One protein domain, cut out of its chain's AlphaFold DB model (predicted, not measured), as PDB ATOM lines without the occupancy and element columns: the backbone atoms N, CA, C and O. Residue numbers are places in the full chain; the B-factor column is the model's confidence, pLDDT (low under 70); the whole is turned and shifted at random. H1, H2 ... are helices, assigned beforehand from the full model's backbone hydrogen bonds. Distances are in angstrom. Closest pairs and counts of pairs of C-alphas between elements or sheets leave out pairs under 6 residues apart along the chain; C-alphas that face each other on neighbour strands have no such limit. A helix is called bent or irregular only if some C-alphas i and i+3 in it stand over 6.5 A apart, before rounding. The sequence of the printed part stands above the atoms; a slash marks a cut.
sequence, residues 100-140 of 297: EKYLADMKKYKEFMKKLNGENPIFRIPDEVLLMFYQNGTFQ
ATOM      1  N   GLU A 100       6.089  21.142  52.249       94.25
ATOM      2  CA  GLU A 100       6.265  21.008  50.798       94.25
ATOM      3  C   GLU A 100       5.785  19.657  50.288       94.25
ATOM      4  O   GLU A 100       5.026  19.596  49.316       94.25
ATOM      5  N   LYS A 101       6.127  18.578  51.000       93.81
ATOM      6  CA  LYS A 101       5.593  17.249  50.704       93.81
ATOM      7  C   LYS A 101       4.066  17.255  50.716       93.81
ATOM      8  O   LYS A 101       3.445  16.762  49.777       93.81
ATOM      9  N   TYR A 102       3.450  17.872  51.727       94.00
ATOM     10  CA  TYR A 102       1.994  18.003  51.777       94.00
ATOM     11  C   TYR A 102       1.430  18.783  50.581       94.00
ATOM     12  O   TYR A 102       0.416  18.368  50.020       94.00
ATOM     13  N   LEU A 103       2.056  19.891  50.167       91.75
ATOM     14  CA  LEU A 103       1.613  20.662  49.001       91.75
ATOM     15  C   LEU A 103       1.704  19.841  47.707       91.75
ATOM     16  O   LEU A 103       0.748  19.823  46.925       91.75
ATOM     17  N   ALA A 104       2.809  19.118  47.513       92.06
ATOM     18  CA  ALA A 104       3.012  18.237  46.370       92.06
ATOM     19  C   ALA A 104       1.986  17.091  46.345       92.06
ATOM     20  O   ALA A 104       1.333  16.861  45.322       92.06
ATOM     21  N   ASP A 105       1.772  16.422  47.480       91.56
ATOM     22  CA  ASP A 105       0.791  15.342  47.614       91.56
ATOM     23  C   ASP A 105      -0.637  15.859  47.405       91.56
ATOM     24  O   ASP A 105      -1.444  15.220  46.730       91.56
ATOM     25  N   MET A 106      -0.952  17.059  47.899       92.69
ATOM     26  CA  MET A 106      -2.238  17.717  47.664       92.69
ATOM     27  C   MET A 106      -2.467  18.077  46.197       92.69
ATOM     28  O   MET A 106      -3.601  17.974  45.719       92.69
ATOM     29  N   LYS A 107      -1.427  18.504  45.472       91.50
ATOM     30  CA  LYS A 107      -1.499  18.765  44.028       91.50
ATOM     31  C   LYS A 107      -1.808  17.475  43.270       91.50
ATOM     32  O   LYS A 107      -2.793  17.432  42.533       91.50
ATOM     33  N   LYS A 108      -1.064  16.400  43.560       90.06
ATOM     34  CA  LYS A 108      -1.315  15.058  43.010       90.06
ATOM     35  C   LYS A 108      -2.725  14.559  43.346       90.06
ATOM     36  O   LYS A 108      -3.409  14.043  42.470       90.06
ATOM     37  N   TYR A 109      -3.198  14.771  44.577       89.94
ATOM     38  CA  TYR A 109      -4.538  14.360  45.013       89.94
ATOM     39  C   TYR A 109      -5.645  15.093  44.251       89.94
ATOM     40  O   TYR A 109      -6.616  14.479  43.819       89.94
ATOM     41  N   LYS A 110      -5.502  16.409  44.043       90.06
ATOM     42  CA  LYS A 110      -6.464  17.197  43.257       90.06
ATOM     43  C   LYS A 110      -6.526  16.725  41.804       90.06
ATOM     44  O   LYS A 110      -7.618  16.601  41.253       90.06
ATOM     45  N   GLU A 111      -5.377  16.451  41.193       88.12
ATOM     46  CA  GLU A 111      -5.307  15.905  39.834       88.12
ATOM     47  C   GLU A 111      -5.920  14.502  39.750       88.12
ATOM     48  O   GLU A 111      -6.686  14.223  38.826       88.12
ATOM     49  N   PHE A 112      -5.642  13.649  40.738       87.25
ATOM     50  CA  PHE A 112      -6.228  12.318  40.873       87.25
ATOM     51  C   PHE A 112      -7.758  12.377  40.977       87.25
ATOM     52  O   PHE A 112      -8.444  11.780  40.150       87.25
ATOM     53  N   MET A 113      -8.304  13.165  41.908       86.56
ATOM     54  CA  MET A 113      -9.753  13.317  42.080       86.56
ATOM     55  C   MET A 113     -10.431  13.898  40.834       86.56
ATOM     56  O   MET A 113     -11.536  13.488  40.489       86.56
ATOM     57  N   LYS A 114      -9.771  14.819  40.118       86.56
ATOM     58  CA  LYS A 114     -10.281  15.352  38.845       86.56
ATOM     59  C   LYS A 114     -10.359  14.273  37.760       86.56
ATOM     60  O   LYS A 114     -11.306  14.277  36.981       86.56
ATOM     61  N   LYS A 115      -9.377  13.366  37.695       83.50
ATOM     62  CA  LYS A 115      -9.388  12.232  36.756       83.50
ATOM     63  C   LYS A 115     -10.441  11.193  37.136       83.50
ATOM     64  O   LYS A 115     -11.138  10.730  36.245       83.50
ATOM     65  N   LEU A 116     -10.569  10.886  38.429       80.94
ATOM     66  CA  LEU A 116     -11.533   9.921  38.966       80.94
ATOM     67  C   LEU A 116     -12.988  10.357  38.734       80.94
ATOM     68  O   LEU A 116     -13.823   9.538  38.378       80.94
ATOM     69  N   ASN A 117     -13.275  11.648  38.922       80.69
ATOM     70  CA  ASN A 117     -14.618  12.215  38.766       80.69
ATOM     71  C   ASN A 117     -14.943  12.644  37.323       80.69
ATOM     72  O   ASN A 117     -16.044  13.124  37.065       80.69
ATOM     73  N   GLY A 118     -13.978  12.562  36.405       76.56
ATOM     74  CA  GLY A 118     -14.188  12.870  34.991       76.56
ATOM     75  C   GLY A 118     -14.700  11.660  34.209       76.56
ATOM     76  O   GLY A 118     -14.783  10.556  34.729       76.56
ATOM     77  N   GLU A 119     -14.950  11.836  32.913       66.88
ATOM     78  CA  GLU A 119     -15.364  10.749  32.004       66.88
ATOM     79  C   GLU A 119     -14.233   9.745  31.682       66.88
ATOM     80  O   GLU A 119     -14.383   8.862  30.836       66.88
ATOM     81  N   ASN A 120     -13.067   9.877  32.325       64.19
ATOM     82  CA  ASN A 120     -11.923   9.013  32.063       64.19
ATOM     83  C   ASN A 120     -12.099   7.653  32.758       64.19
ATOM     84  O   ASN A 120     -12.328   7.615  33.966       64.19
ATOM     85  N   PRO A 121     -11.895   6.527  32.049       65.19
ATOM     86  CA  PRO A 121     -11.897   5.211  32.674       65.19
ATOM     87  C   PRO A 121     -10.823   5.120  33.764       65.19
ATOM     88  O   PRO A 121      -9.661   5.447  33.512       65.19
ATOM     89  N   ILE A 122     -11.194   4.609  34.944       66.88
ATOM     90  CA  ILE A 122     -10.295   4.378  36.093       66.88
ATOM     91  C   ILE A 122      -9.004   3.646  35.693       66.88
ATOM     92  O   ILE A 122      -7.934   3.994  36.179       66.88
ATOM     93  N   PHE A 123      -9.084   2.717  34.734       66.94
ATOM     94  CA  PHE A 123      -7.954   1.933  34.212       66.94
ATOM     95  C   PHE A 123      -6.844   2.757  33.533       66.94
ATOM     96  O   PHE A 123      -5.805   2.211  33.179       66.94
ATOM     97  N   ARG A 124      -7.050   4.062  33.305       73.50
ATOM     98  CA  ARG A 124      -6.017   4.976  32.784       73.50
ATOM     99  C   ARG A 124      -5.236   5.699  33.883       73.50
ATOM    100  O   ARG A 124      -4.318   6.459  33.571       73.50
ATOM    101  N   ILE A 125      -5.614   5.525  35.147       75.25
ATOM    102  CA  ILE A 125      -4.871   6.063  36.285       75.25
ATOM    103  C   ILE A 125      -3.808   5.025  36.670       75.25
ATOM    104  O   ILE A 125      -4.176   3.881  36.909       75.25
ATOM    105  N   PRO A 126      -2.516   5.394  36.739       81.50
ATOM    106  CA  PRO A 126      -1.473   4.466  37.165       81.50
ATOM    107  C   PRO A 126      -1.751   3.891  38.560       81.50
ATOM    108  O   PRO A 126      -2.095   4.645  39.476       81.50
ATOM    109  N   ASP A 127      -1.533   2.587  38.728       81.81
ATOM    110  CA  ASP A 127      -1.783   1.861  39.982       81.81
ATOM    111  C   ASP A 127      -1.043   2.478  41.176       81.81
ATOM    112  O   ASP A 127      -1.601   2.588  42.266       81.81
ATOM    113  N   GLU A 128       0.176   2.978  40.964       83.06
ATOM    114  CA  GLU A 128       0.953   3.676  41.994       83.06
ATOM    115  C   GLU A 128       0.208   4.893  42.568       83.06
ATOM    116  O   GLU A 128       0.235   5.130  43.774       83.06
ATOM    117  N   VAL A 129      -0.507   5.646  41.726       78.00
ATOM    118  CA  VAL A 129      -1.274   6.831  42.146       78.00
ATOM    119  C   VAL A 129      -2.542   6.424  42.896       78.00
ATOM    120  O   VAL A 129      -2.916   7.088  43.865       78.00
ATOM    121  N   LEU A 130      -3.187   5.329  42.478       81.88
ATOM    122  CA  LEU A 130      -4.340   4.758  43.180       81.88
ATOM    123  C   LEU A 130      -3.937   4.297  44.586       81.88
ATOM    124  O   LEU A 130      -4.568   4.694  45.568       81.88
ATOM    125  N   LEU A 131      -2.852   3.528  44.690       84.94
ATOM    126  CA  LEU A 131      -2.329   3.009  45.955       84.94
ATOM    127  C   LEU A 131      -1.855   4.121  46.898       84.94
ATOM    128  O   LEU A 131      -2.020   4.002  48.108       84.94
ATOM    129  N   MET A 132      -1.322   5.224  46.365       84.50
ATOM    130  CA  MET A 132      -0.826   6.342  47.175       84.50
ATOM    131  C   MET A 132      -1.915   6.997  48.042       84.50
ATOM    132  O   MET A 132      -1.619   7.478  49.135       84.50
ATOM    133  N   PHE A 133      -3.168   7.016  47.574       86.81
ATOM    134  CA  PHE A 133      -4.288   7.644  48.287       86.81
ATOM    135  C   PHE A 133      -5.313   6.654  48.840       86.81
ATOM    136  O   PHE A 133      -6.185   7.060  49.607       86.81
ATOM    137  N   TYR A 134      -5.249   5.376  48.470       86.31
ATOM    138  CA  TYR A 134      -6.199   4.375  48.939       86.31
ATOM    139  C   TYR A 134      -5.802   3.837  50.316       86.31
ATOM    140  O   TYR A 134      -4.807   3.132  50.466       86.31
ATOM    141  N   GLN A 135      -6.589   4.165  51.342       83.38
ATOM    142  CA  GLN A 135      -6.369   3.720  52.720       83.38
ATOM    143  C   GLN A 135      -7.704   3.390  53.391       83.38
ATOM    144  O   GLN A 135      -8.653   4.171  53.331       83.38
ATOM    145  N   ASN A 136      -7.777   2.258  54.096       83.19
ATOM    146  CA  ASN A 136      -8.984   1.800  54.803       83.19
ATOM    147  C   ASN A 136     -10.225   1.709  53.895       83.19
ATOM    148  O   ASN A 136     -11.304   2.184  54.246       83.19
ATOM    149  N   GLY A 137     -10.064   1.148  52.696       81.50
ATOM    150  CA  GLY A 137     -11.177   0.915  51.774       81.50
ATOM    151  C   GLY A 137     -11.668   2.151  51.009       81.50
ATOM    152  O   GLY A 137     -12.567   2.027  50.179       81.50
ATOM    153  N   THR A 138     -11.097   3.336  51.258       85.44
ATOM    154  CA  THR A 138     -11.509   4.603  50.630       85.44
ATOM    155  C   THR A 138     -10.306   5.451  50.217       85.44
ATOM    156  O   THR A 138      -9.204   5.295  50.744       85.44
ATOM    157  N   PHE A 139     -10.494   6.362  49.258       86.12
ATOM    158  CA  PHE A 139      -9.461   7.343  48.917       86.12
ATOM    159  C   PHE A 139      -9.427   8.451  49.967       86.12
ATOM    160  O   PHE A 139     -10.426   9.135  50.197       86.12
ATOM    161  N   GLN A 140      -8.273   8.641  50.602       88.12
ATOM    162  CA  GLN A 140      -8.079   9.631  51.649       88.12
ATOM    163  C   GLN A 140      -7.245  10.808  51.156       88.12
ATOM    164  O   GLN A 140      -6.198  10.661  50.526       88.12
TER     165      GLN A 140
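What this domain is: This is residues 100 to 140 of the 297 residues of an uncharacterized protein of Euryarchaeota archaeon (UniProt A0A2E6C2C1). One long helix, H1, makes the length of this small domain; after it the chain folds back in a loop to a short second helix, H2, set steeply to one side of H1, and the printed part then ends in a small turn. That turn, after H2, has a short antiparallel pairing of residues 134 to 135 with residues 138 to 139. The printed part has 41 residues with two named helices, H1 then H2, and no named strand, and its class is all helix. It is compact, with a radius of gyration of the C-alphas of 10.3 A, and spans 30 by 21 by 15 A.

How they stand to each other: H1, residues 100 to 116, and H2, residues 127 to 133, are close but not clearly touching, with 2 pairs of C-alphas within 8 A. Their closest C-alphas, those of Tyr 109 and Phe 133, are 7.5 A apart. The two helices run opposite ways at a steep tilt of 63 degrees, and their centres are 11.2 A apart. In H1 every O i to N i+4 pair is within hydrogen-bond range; in H2 it is 2 of 3.

Where its parts are: H1 begins with C-alpha 100 at (6.265, 21.008, 50.798) and ends with C-alpha 116 at (-11.533, 9.921, 38.966), 24.1 A from first to last C-alpha. H2 measures 10.4 A from C-alpha 127 to C-alpha 133, which is at (-4.288, 7.644, 48.287). Neither helix is bent.

The domain as a whole: The two C-alphas farthest apart are those of Glu 100 and Glu 119, at 30.4 A. The printed part has no cut, and the link from H1 to H2, 10 residues, is short. The mean pLDDT of the printed part is 83.3, and the model's confidence is low, under 70, in residues 119 to 123.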